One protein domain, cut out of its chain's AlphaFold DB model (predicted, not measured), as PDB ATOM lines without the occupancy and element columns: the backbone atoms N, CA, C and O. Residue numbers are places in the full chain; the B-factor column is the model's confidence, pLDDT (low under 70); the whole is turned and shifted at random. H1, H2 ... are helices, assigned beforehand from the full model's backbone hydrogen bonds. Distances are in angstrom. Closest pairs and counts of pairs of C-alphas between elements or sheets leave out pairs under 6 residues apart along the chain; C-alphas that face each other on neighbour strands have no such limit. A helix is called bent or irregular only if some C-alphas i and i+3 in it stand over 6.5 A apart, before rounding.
ATOM      1  N   LEU A 116     -28.876 -18.229  29.187       97.50
ATOM      2  CA  LEU A 116     -27.898 -18.515  30.224       97.50
ATOM      3  C   LEU A 116     -26.917 -19.596  29.754       97.50
ATOM      4  O   LEU A 116     -27.264 -20.498  28.996       97.50
ATOM      5  N   GLY A 117     -25.669 -19.509  30.221       97.88
ATOM      6  CA  GLY A 117     -24.623 -20.471  29.849       97.88
ATOM      7  C   GLY A 117     -24.777 -21.850  30.504       97.88
ATOM      8  O   GLY A 117     -24.277 -22.838  29.972       97.88
ATOM      9  N   ASP A 118     -25.456 -21.928  31.650       98.12
ATOM     10  CA  ASP A 118     -25.775 -23.190  32.320       98.12
ATOM     11  C   ASP A 118     -27.094 -23.753  31.751       98.12
ATOM     12  O   ASP A 118     -28.124 -23.079  31.849       98.12
ATOM     13  N   PRO A 119     -27.104 -24.975  31.184       98.12
ATOM     14  CA  PRO A 119     -28.288 -25.535  30.533       98.12
ATOM     15  C   PRO A 119     -29.453 -25.793  31.499       98.12
ATOM     16  O   PRO A 119     -30.611 -25.690  31.103       98.12
ATOM     17  N   VAL A 120     -29.179 -26.119  32.766       98.06
ATOM     18  CA  VAL A 120     -30.232 -26.330  33.769       98.06
ATOM     19  C   VAL A 120     -30.808 -24.990  34.215       98.06
ATOM     20  O   VAL A 120     -32.022 -24.867  34.385       98.06
ATOM     21  N   ALA A 121     -29.950 -23.981  34.380       98.19
ATOM     22  CA  ALA A 121     -30.396 -22.624  34.668       98.19
ATOM     23  C   ALA A 121     -31.220 -22.048  33.511       98.19
ATOM     24  O   ALA A 121     -32.235 -21.408  33.767       98.19
ATOM     25  N   GLU A 122     -30.838 -22.311  32.258       98.25
ATOM     26  CA  GLU A 122     -31.607 -21.880  31.089       98.25
ATOM     27  C   GLU A 122     -32.974 -22.573  31.012       98.25
ATOM     28  O   GLU A 122     -33.976 -21.901  30.782       98.25
ATOM     29  N   GLU A 123     -33.061 -23.880  31.291       98.19
ATOM     30  CA  GLU A 123     -34.357 -24.576  31.358       98.19
ATOM     31  C   GLU A 123     -35.268 -23.969  32.442       98.19
ATOM     32  O   GLU A 123     -36.471 -23.787  32.237       98.19
ATOM     33  N   LEU A 124     -34.701 -23.594  33.595       98.38
ATOM     34  CA  LEU A 124     -35.447 -22.901  34.642       98.38
ATOM     35  C   LEU A 124     -35.851 -21.481  34.212       98.38
ATOM     36  O   LEU A 124     -36.995 -21.085  34.436       98.38
ATOM     37  N   ALA A 125     -34.952 -20.720  33.588       98.25
ATOM     38  CA  ALA A 125     -35.237 -19.385  33.065       98.25
ATOM     39  C   ALA A 125     -36.381 -19.420  32.040       98.25
ATOM     40  O   ALA A 125     -37.305 -18.608  32.118       98.25
ATOM     41  N   GLU A 126     -36.393 -20.412  31.153       98.31
ATOM     42  CA  GLU A 126     -37.478 -20.616  30.195       98.31
ATOM     43  C   GLU A 126     -38.824 -20.873  30.887       98.31
ATOM     44  O   GLU A 126     -39.865 -20.370  30.455       98.31
ATOM     45  N   GLN A 127     -38.818 -21.561  32.032       98.25
ATOM     46  CA  GLN A 127     -40.027 -21.724  32.833       98.25
ATOM     47  C   GLN A 127     -40.519 -20.395  33.431       98.25
ATOM     48  O   GLN A 127     -41.726 -20.144  33.428       98.25
ATOM     49  N   PHE A 128     -39.626 -19.526  33.921       98.31
ATOM     50  CA  PHE A 128     -40.003 -18.177  34.375       98.31
ATOM     51  C   PHE A 128     -40.630 -17.364  33.232       98.31
ATOM     52  O   PHE A 128     -41.695 -16.768  33.418       98.31
ATOM     53  N   ARG A 129     -40.018 -17.400  32.039       98.25
ATOM     54  CA  ARG A 129     -40.527 -16.735  30.828       98.25
ATOM     55  C   ARG A 129     -41.923 -17.245  30.461       98.25
ATOM     56  O   ARG A 129     -42.850 -16.446  30.313       98.25
ATOM     57  N   THR A 130     -42.090 -18.567  30.400       98.12
ATOM     58  CA  THR A 130     -43.364 -19.229  30.083       98.12
ATOM     59  C   THR A 130     -44.462 -18.854  31.075       98.12
ATOM     60  O   THR A 130     -45.568 -18.515  30.672       98.12
ATOM     61  N   LEU A 131     -44.183 -18.888  32.382       98.00
ATOM     62  CA  LEU A 131     -45.182 -18.563  33.403       98.00
ATOM     63  C   LEU A 131     -45.612 -17.095  33.358       98.00
ATOM     64  O   LEU A 131     -46.800 -16.805  33.509       98.00
ATOM     65  N   PHE A 132     -44.670 -16.180  33.129       98.06
ATOM     66  CA  PHE A 132     -44.944 -14.748  33.112       98.06
ATOM     67  C   PHE A 132     -45.963 -14.352  32.035       98.06
ATOM     68  O   PHE A 132     -46.900 -13.603  32.309       98.06
ATOM     69  N   VAL A 133     -45.844 -14.902  30.825       97.75
ATOM     70  CA  VAL A 133     -46.752 -14.559  29.717       97.75
ATOM     71  C   VAL A 133     -48.127 -15.198  29.843       97.75
ATOM     72  O   VAL A 133     -48.991 -14.898  29.034       97.75
ATOM     73  N   LEU A 134     -48.384 -16.046  30.840       96.06
ATOM     74  CA  LEU A 134     -49.713 -16.614  31.063       96.06
ATOM     75  C   LEU A 134     -50.600 -15.667  31.891       96.06
ATOM     76  O   LEU A 134     -50.092 -14.996  32.801       96.06
ATOM     77  N   PRO A 135     -51.929 -15.667  31.660       92.44
ATOM     78  CA  PRO A 135     -52.885 -15.034  32.566       92.44
ATOM     79  C   PRO A 135     -52.752 -15.585  33.998       92.44
ATOM     80  O   PRO A 135     -52.390 -16.758  34.164       92.44
ATOM     81  N   PRO A 136     -53.101 -14.824  35.056       86.94
ATOM     82  CA  PRO A 136     -52.781 -15.178  36.446       86.94
ATOM     83  C   PRO A 136     -53.257 -16.568  36.871       86.94
ATOM     84  O   PRO A 136     -52.563 -17.289  37.596       86.94
ATOM     85  N   ARG A 137     -54.439 -16.970  36.393       83.38
ATOM     86  CA  ARG A 137     -55.014 -18.288  36.669       83.38
ATOM     87  C   ARG A 137     -54.237 -19.405  35.974       83.38
ATOM     88  O   ARG A 137     -53.846 -20.368  36.633       83.38
ATOM     89  N   ALA A 138     -53.988 -19.269  34.673       88.44
ATOM     90  CA  ALA A 138     -53.227 -20.245  33.895       88.44
ATOM     91  C   ALA A 138     -51.795 -20.389  34.432       88.44
ATOM     92  O   ALA A 138     -51.323 -21.501  34.644       88.44
ATOM     93  N   ARG A 139     -51.152 -19.269  34.777       94.19
ATOM     94  CA  ARG A 139     -49.849 -19.209  35.448       94.19
ATOM     95  C   ARG A 139     -49.824 -19.996  36.760       94.19
ATOM     96  O   ARG A 139     -48.894 -20.759  37.009       94.19
ATOM     97  N   ALA A 140     -50.838 -19.838  37.615       86.06
ATOM     98  CA  ALA A 140     -50.912 -20.567  38.881       86.06
ATOM     99  C   ALA A 140     -51.038 -22.086  38.677       86.06
ATOM    100  O   ALA A 140     -50.333 -22.840  39.352       86.06
ATOM    101  N   ILE A 141     -51.889 -22.511  37.736       82.50
ATOM    102  CA  ILE A 141     -52.085 -23.923  37.376       82.50
ATOM    103  C   ILE A 141     -50.792 -24.506  36.798       82.50
ATOM    104  O   ILE A 141     -50.302 -25.516  37.302       82.50
ATOM    105  N   GLN A 142     -50.199 -23.835  35.808       93.25
ATOM    106  CA  GLN A 142     -48.974 -24.280  35.146       93.25
ATOM    107  C   GLN A 142     -47.809 -24.394  36.134       93.25
ATOM    108  O   GLN A 142     -47.056 -25.363  36.093       93.25
ATOM    109  N   ARG A 143     -47.676 -23.450  37.076       95.75
ATOM    110  CA  ARG A 143     -46.651 -23.516  38.129       95.75
ATOM    111  C   ARG A 143     -46.835 -24.742  39.022       95.75
ATOM    112  O   ARG A 143     -45.862 -25.434  39.299       95.75
ATOM    113  N   ALA A 144     -48.060 -25.010  39.476       84.81
ATOM    114  CA  ALA A 144     -48.342 -26.172  40.317       84.81
ATOM    115  C   ALA A 144     -48.070 -27.488  39.573       84.81
ATOM    116  O   ALA A 144     -47.431 -28.382  40.124       84.81
ATOM    117  N   GLN A 145     -48.488 -27.578  38.307       87.94
ATOM    118  CA  GLN A 145     -48.232 -28.737  37.451       87.94
ATOM    119  C   GLN A 145     -46.735 -28.956  37.214       87.94
ATOM    120  O   GLN A 145     -46.255 -30.077  37.360       87.94
ATOM    121  N   TRP A 146     -45.985 -27.892  36.907       95.69
ATOM    122  CA  TRP A 146     -44.540 -27.966  36.698       95.69
ATOM    123  C   TRP A 146     -43.803 -28.434  37.958       95.69
ATOM    124  O   TRP A 146     -42.968 -29.330  37.871       95.69
ATOM    125  N   LEU A 147     -44.157 -27.883  39.128       91.19
ATOM    126  CA  LEU A 147     -43.572 -28.276  40.415       91.19
ATOM    127  C   LEU A 147     -43.887 -29.733  40.769       91.19
ATOM    128  O   LEU A 147     -43.009 -30.448  41.241       91.19
ATOM    129  N   LEU A 148     -45.120 -30.187  40.525       87.12
ATOM    130  CA  LEU A 148     -45.517 -31.569  40.785       87.12
ATOM    131  C   LEU A 148     -44.780 -32.553  39.868       87.12
ATOM    132  O   LEU A 148     -44.289 -33.573  40.342       87.12
ATOM    133  N   ALA A 149     -44.673 -32.233  38.576       92.12
ATOM    134  CA  ALA A 149     -44.003 -33.077  37.587       92.12
ATOM    135  C   ALA A 149     -42.486 -33.202  37.813       92.12
ATOM    136  O   ALA A 149     -41.864 -34.110  37.276       92.12
ATOM    137  N   ARG A 150     -41.892 -32.286  38.587       94.75
ATOM    138  CA  ARG A 150     -40.451 -32.209  38.869       94.75
ATOM    139  C   ARG A 150     -40.125 -32.381  40.353       94.75
ATOM    140  O   ARG A 150     -39.035 -32.017  40.783       94.75
ATOM    141  N   ALA A 151     -41.061 -32.918  41.136       91.69
ATOM    142  CA  ALA A 151     -40.881 -33.083  42.575       91.69
ATOM    143  C   ALA A 151     -39.669 -33.969  42.919       91.69
ATOM    144  O   ALA A 151     -38.970 -33.673  43.884       91.69
ATOM    145  N   ASP A 152     -39.396 -34.996  42.108       92.94
ATOM    146  CA  ASP A 152     -38.270 -35.919  42.312       92.94
ATOM    147  C   ASP A 152     -36.907 -35.268  42.011       92.94
ATOM    148  O   ASP A 152     -35.907 -35.608  42.635       92.94
ATOM    149  N   ASP A 153     -36.882 -34.260  41.132       95.56
ATOM    150  CA  ASP A 153     -35.679 -33.517  40.731       95.56
ATOM    151  C   ASP A 153     -35.603 -32.129  41.395       95.56
ATOM    152  O   ASP A 153     -34.940 -31.219  40.889       95.56
ATOM    153  N   ILE A 154     -36.300 -31.912  42.516       94.12
ATOM    154  CA  ILE A 154     -36.436 -30.569  43.100       94.12
ATOM    155  C   ILE A 154     -35.085 -29.945  43.469       94.12
ATOM    156  O   ILE A 154     -34.890 -28.747  43.266       94.12
ATOM    157  N   ASP A 155     -34.127 -30.744  43.939       96.00
ATOM    158  CA  ASP A 155     -32.809 -30.247  44.338       96.00
ATOM    159  C   ASP A 155     -31.996 -29.737  43.139       96.00
ATOM    160  O   ASP A 155     -31.314 -28.720  43.261       96.00
ATOM    161  N   ARG A 156     -32.161 -30.336  41.947       97.38
ATOM    162  CA  ARG A 156     -31.577 -29.823  40.693       97.38
ATOM    163  C   ARG A 156     -32.075 -28.405  40.403       97.38
ATOM    164  O   ARG A 156     -31.277 -27.522  40.091       97.38
ATOM    165  N   TRP A 157     -33.379 -28.165  40.546       97.69
ATOM    166  CA  TRP A 157     -33.982 -26.846  40.314       97.69
ATOM    167  C   TRP A 157     -33.591 -25.824  41.380       97.69
ATOM    168  O   TRP A 157     -33.340 -24.662  41.059       97.69
ATOM    169  N   ARG A 158     -33.471 -26.257  42.639       96.88
ATOM    170  CA  ARG A 158     -32.961 -25.417  43.731       96.88
ATOM    171  C   ARG A 158     -31.519 -24.985  43.497       96.88
ATOM    172  O   ARG A 158     -31.200 -23.825  43.730       96.88
ATOM    173  N   SER A 159     -30.657 -25.879  43.010       97.19
ATOM    174  CA  SER A 159     -29.268 -25.543  42.670       97.19
ATOM    175  C   SER A 159     -29.157 -24.605  41.465       97.19
ATOM    176  O   SER A 159     -28.232 -23.798  41.416       97.19
ATOM    177  N   ALA A 160     -30.103 -24.666  40.524       98.19
ATOM    178  CA  ALA A 160     -30.142 -23.776  39.365       98.19
ATOM    179  C   ALA A 160     -30.641 -22.359  39.702       98.19
ATOM    180  O   ALA A 160     -30.201 -21.386  39.086       98.19
ATOM    181  N   LEU A 161     -31.530 -22.208  40.693       98.12
ATOM    182  CA  LEU A 161     -32.132 -20.917  41.046       98.12
ATOM    183  C   LEU A 161     -31.096 -19.809  41.357       98.12
ATOM    184  O   LEU A 161     -31.256 -18.716  40.813       98.12
ATOM    185  N   PRO A 162     -30.027 -20.031  42.153       98.25
ATOM    186  CA  PRO A 162     -28.982 -19.030  42.369       98.25
ATOM    187  C   PRO A 162     -28.292 -18.550  41.085       98.25
ATOM    188  O   PRO A 162     -27.921 -17.381  41.003       98.25
ATOM    189  N   VAL A 163     -28.140 -19.422  40.079       98.19
ATOM    190  CA  VAL A 163     -27.543 -19.065  38.781       98.19
ATOM    191  C   VAL A 163     -28.471 -18.118  38.022       98.19
ATOM    192  O   VAL A 163     -28.041 -17.037  37.626       98.19
ATOM    193  N   VAL A 164     -29.764 -18.453  37.922       98.19
ATOM    194  CA  VAL A 164     -30.773 -17.574  37.297       98.19
ATOM    195  C   VAL A 164     -30.891 -16.248  38.053       98.19
ATOM    196  O   VAL A 164     -30.965 -15.188  37.445       98.19
ATOM    197  N   GLN A 165     -30.857 -16.274  39.387       97.81
ATOM    198  CA  GLN A 165     -30.941 -15.072  40.221       97.81
ATOM    199  C   GLN A 165     -29.735 -14.138  40.037       97.81
ATOM    200  O   GLN A 165     -29.908 -12.922  40.128       97.81
ATOM    201  N   ARG A 166     -28.538 -14.687  39.798       97.81
ATOM    202  CA  ARG A 166     -27.309 -13.926  39.533       97.81
ATOM    203  C   ARG A 166     -27.308 -13.336  38.125       97.81
ATOM    204  O   ARG A 166     -27.016 -12.155  37.971       97.81
ATOM    205  N   ASP A 167     -27.630 -14.155  37.127       98.19
ATOM    206  CA  ASP A 167     -27.424 -13.808  35.715       98.19
ATOM    207  C   ASP A 167     -28.662 -13.147  35.077       98.19
ATOM    208  O   ASP A 167     -28.534 -12.389  34.118       98.19
ATOM    209  N   ALA A 168     -29.856 -13.375  35.633       97.94
ATOM    210  CA  ALA A 168     -31.131 -12.821  35.171       97.94
ATOM    211  C   ALA A 168     -32.065 -12.417  36.342       97.94
ATOM    212  O   ALA A 168     -33.206 -12.886  36.430       97.94
ATOM    213  N   PRO A 169     -31.645 -11.511  37.251       97.69
ATOM    214  CA  PRO A 169     -32.423 -11.149  38.443       97.69
ATOM    215  C   PRO A 169     -33.808 -10.568  38.125       97.69
ATOM    216  O   PRO A 169     -34.767 -10.845  38.849       97.69
ATOM    217  N   ALA A 170     -33.922  -9.793  37.039       97.44
ATOM    218  CA  ALA A 170     -35.188  -9.213  36.591       97.44
ATOM    219  C   ALA A 170     -36.220 -10.299  36.251       97.44
ATOM    220  O   ALA A 170     -37.377 -10.177  36.632       97.44
ATOM    221  N   LEU A 171     -35.791 -11.398  35.621       97.50
ATOM    222  CA  LEU A 171     -36.662 -12.517  35.264       97.50
ATOM    223  C   LEU A 171     -37.193 -13.240  36.507       97.50
ATOM    224  O   LEU A 171     -38.377 -13.562  36.584       97.50
ATOM    225  N   VAL A 172     -36.343 -13.441  37.518       97.88
ATOM    226  CA  VAL A 172     -36.767 -14.074  38.775       97.88
ATOM    227  C   VAL A 172     -37.792 -13.211  39.524       97.88
ATOM    228  O   VAL A 172     -38.710 -13.744  40.156       97.88
ATOM    229  N   ALA A 173     -37.681 -11.882  39.433       97.38
ATOM    230  CA  ALA A 173     -38.637 -10.958  40.041       97.38
ATOM    231  C   ALA A 173     -40.056 -11.068  39.447       97.38
ATOM    232  O   ALA A 173     -41.018 -10.734  40.138       97.38
ATOM    233  N   LEU A 174     -40.200 -11.585  38.219       97.31
ATOM    234  CA  LEU A 174     -41.492 -11.747  37.544       97.31
ATOM    235  C   LEU A 174     -42.346 -12.892  38.114       97.31
ATOM    236  O   LEU A 174     -43.574 -12.816  38.072       97.31
ATOM    237  N   GLU A 175     -41.731 -13.932  38.694       97.62
ATOM    238  CA  GLU A 175     -42.438 -15.055  39.337       97.62
ATOM    239  C   GLU A 175     -41.980 -15.275  40.788       97.62
ATOM    240  O   GLU A 175     -41.367 -16.298  41.125       97.62
ATOM    241  N   PRO A 176     -42.347 -14.369  41.714       96.75
ATOM    242  CA  PRO A 176     -41.913 -14.455  43.106       96.75
ATOM    243  C   PRO A 176     -42.369 -15.751  43.785       96.75
ATOM    244  O   PRO A 176     -41.681 -16.275  44.655       96.75
ATOM    245  N   ARG A 177     -43.512 -16.308  43.371       95.12
ATOM    246  CA  ARG A 177     -44.047 -17.552  43.938       95.12
ATOM    247  C   ARG A 177     -43.267 -18.793  43.499       95.12
ATOM    248  O   ARG A 177     -43.131 -19.704  44.308       95.12
ATOM    249  N   LEU A 178     -42.768 -18.844  42.258       96.38
ATOM    250  CA  LEU A 178     -41.892 -19.942  41.834       96.38
ATOM    251  C   LEU A 178     -40.549 -19.845  42.565       96.38
ATOM    252  O   LEU A 178     -40.086 -20.850  43.096       96.38
ATOM    253  N   ARG A 179     -39.996 -18.629  42.686       97.19
ATOM    254  CA  ARG A 179     -38.801 -18.378  43.504       97.19
ATOM    255  C   ARG A 179     -38.982 -18.896  44.931       97.19
ATOM    256  O   ARG A 179     -38.151 -19.662  45.392       97.19
ATOM    257  N   THR A 180     -40.066 -18.519  45.612       95.06
ATOM    258  CA  THR A 180     -40.339 -18.983  46.983       95.06
ATOM    259  C   THR A 180     -40.478 -20.502  47.064       95.06
ATOM    260  O   THR A 180     -39.973 -21.092  48.007       95.06
ATOM    261  N   ALA A 181     -41.126 -21.149  46.091       92.94
ATOM    262  CA  ALA A 181     -41.262 -22.606  46.082       92.94
ATOM    263  C   ALA A 181     -39.909 -23.326  45.915       92.94
ATOM    264  O   ALA A 181     -39.697 -24.388  46.493       92.94
ATOM    265  N   LEU A 182     -38.994 -22.740  45.143       96.00
ATOM    266  CA  LEU A 182     -37.641 -23.251  44.923       96.00
ATOM    267  C   LEU A 182     -36.629 -22.769  45.977       96.00
ATOM    268  O   LEU A 182     -35.450 -23.097  45.885       96.00
ATOM    269  N   ASP A 183     -37.053 -22.013  46.987       95.25
ATOM    270  CA  ASP A 183     -36.171 -21.624  48.081       95.25
ATOM    271  C   ASP A 183     -35.860 -22.857  48.962       95.25
ATOM    272  O   ASP A 183     -36.783 -23.602  49.314       95.25
ATOM    273  N   PRO A 184     -34.593 -23.114  49.340       91.69
ATOM    274  CA  PRO A 184     -34.247 -24.218  50.237       91.69
ATOM    275  C   PRO A 184     -34.971 -24.169  51.592       91.69
ATOM    276  O   PRO A 184     -35.236 -25.219  52.177       91.69
ATOM    277  N   ALA A 185     -35.323 -22.976  52.084       91.19
ATOM    278  CA  ALA A 185     -36.094 -22.806  53.313       91.19
ATOM    279  C   ALA A 185     -37.559 -23.246  53.156       91.19
ATOM    280  O   ALA A 185     -38.232 -23.547  54.146       91.19
ATOM    281  N   PHE A 186     -38.071 -23.316  51.924       87.50
ATOM    282  CA  PHE A 186     -39.409 -23.816  51.649       87.50
ATOM    283  C   PHE A 186     -39.390 -25.347  51.642       87.50
ATOM    284  O   PHE A 186     -39.020 -25.992  50.662       87.50
ATOM    285  N   GLY A 187     -39.757 -25.943  52.780       80.94
ATOM    286  CA  GLY A 187     -39.654 -27.385  52.989       80.94
ATOM    287  C   GLY A 187     -40.380 -28.211  51.910       80.94
ATOM    288  O   GLY A 187     -41.473 -27.841  51.473       80.94
ATOM    289  N   PRO A 188     -39.837 -29.377  51.508       74.31
ATOM    290  CA  PRO A 188     -40.436 -30.229  50.473       74.31
ATOM    291  C   PRO A 188     -41.855 -30.696  50.834       74.31
ATOM    292  O   PRO A 188     -42.689 -30.877  49.952       74.31
ATOM    293  N   ALA A 189     -42.175 -30.811  52.127       74.25
ATOM    294  CA  ALA A 189     -43.530 -31.092  52.596       74.25
ATOM    295  C   ALA A 189     -44.513 -29.941  52.310       74.25
ATOM    296  O   ALA A 189     -45.661 -30.207  51.970       74.25
ATOM    297  N   ALA A 190     -44.076 -28.679  52.395       73.50
ATOM    298  CA  ALA A 190     -44.888 -27.515  52.036       73.50
ATOM    299  C   ALA A 190     -45.057 -27.397  50.514       73.50
ATOM    300  O   ALA A 190     -46.122 -27.010  50.042       73.50
ATOM    301  N   LEU A 191     -44.042 -27.805  49.747       68.81
ATOM    302  CA  LEU A 191     -44.114 -27.906  48.289       68.81
ATOM    303  C   LEU A 191     -45.104 -28.986  47.858       68.81
ATOM    304  O   LEU A 191     -46.003 -28.717  47.065       68.81
ATOM    305  N   ALA A 192     -45.007 -30.175  48.453       69.94
ATOM    306  CA  ALA A 192     -45.955 -31.253  48.239       69.94
ATOM    307  C   ALA A 192     -47.354 -30.873  48.736       69.94
ATOM    308  O   ALA A 192     -48.312 -31.178  48.052       69.94
ATOM    309  N   ALA A 193     -47.509 -30.185  49.869       67.81
ATOM    310  CA  ALA A 193     -48.812 -29.731  50.361       67.81
ATOM    311  C   ALA A 193     -49.407 -28.600  49.510       67.81
ATOM    312  O   ALA A 193     -50.615 -28.565  49.325       67.81
ATOM    313  N   GLY A 194     -48.586 -27.708  48.952       61.09
ATOM    314  CA  GLY A 194     -49.017 -26.669  48.015       61.09
ATOM    315  C   GLY A 194     -49.361 -27.224  46.630       61.09
ATOM    316  O   GLY A 194     -50.307 -26.756  46.007       61.09
ATOM    317  N   ALA A 195     -48.644 -28.257  46.177       58.91
ATOM    318  CA  ALA A 195     -48.923 -28.987  44.939       58.91
ATOM    319  C   ALA A 195     -50.071 -30.005  45.085       58.91
ATOM    320  O   ALA A 195     -50.745 -30.313  44.107       58.91
ATOM    321  N   ARG A 196     -50.295 -30.531  46.301       54.03
ATOM    322  CA  ARG A 196     -51.366 -31.486  46.660       54.03
ATOM    323  C   ARG A 196     -52.559 -30.830  47.353       54.03
ATOM    324  O   ARG A 196     -53.505 -31.544  47.687       54.03
ATOM    325  N   ALA A 197     -52.548 -29.513  47.581       44.19
ATOM    326  CA  ALA A 197     -53.754 -28.785  47.962       44.19
ATOM    327  C   ALA A 197     -54.817 -29.116  46.895       44.19
ATOM    328  O   ALA A 197     -54.538 -29.007  45.701       44.19
ATOM    329  N   PRO A 198     -55.971 -29.665  47.293       44.00
ATOM    330  CA  PRO A 198     -56.651 -30.702  46.526       44.00
ATOM    331  C   PRO A 198     -57.166 -30.254  45.152       44.00
ATOM    332  O   PRO A 198     -58.134 -29.507  45.057       44.00
TER     333      PRO A 198
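This is residues 116 to 198 of the 437 residues of an uncharacterized protein of Gemmata obscuriglobus (UniProt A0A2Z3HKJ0). What shape is it? The long, kinked H3 crosses H1 of the hairpin H1 and H2; H4 packs on H1, H6 on H2, and short H5 lies near the middle. What builds it? The printed part has 83 residues, with six named helices, H1 to H6 in order: all helix. How large? It is compact, radius of gyration of the C-alphas 12.0 A, spanning 37 by 27 by 18 A.

What touches H3? H3, residues 151 to 167, touches H1, residues 119 to 132, about perpendicular at 87 degrees, closest at C-alphas 160 and 121, 4.8 A. Where is H2? H2, residues 136 to 149, makes a hairpin with H1; C-alphas 131 and 139 are closest, 5.1 A. Which backbones fall short? Not every O i to N i+4 pair is within hydrogen-bond range in H3, 9 of 13, or H4, residues 169 to 174, 1 of 2; in H1, H2, H5, residues 176 to 181, and H6, residues 188 to 196, every one is.

How long is H3? It measures 24.5 A and is irregular: C-alphas 152 and 155 are 8.1 A apart. Where are the anchors? H1 begins at C-alpha 119 (-28.288, -25.535, 30.533); H6 ends at C-alpha 196 (-51.366, -31.486, 46.660).

Is it cut? The printed part has no cut. Where is confidence low? Residues 191 to 198 are under 70.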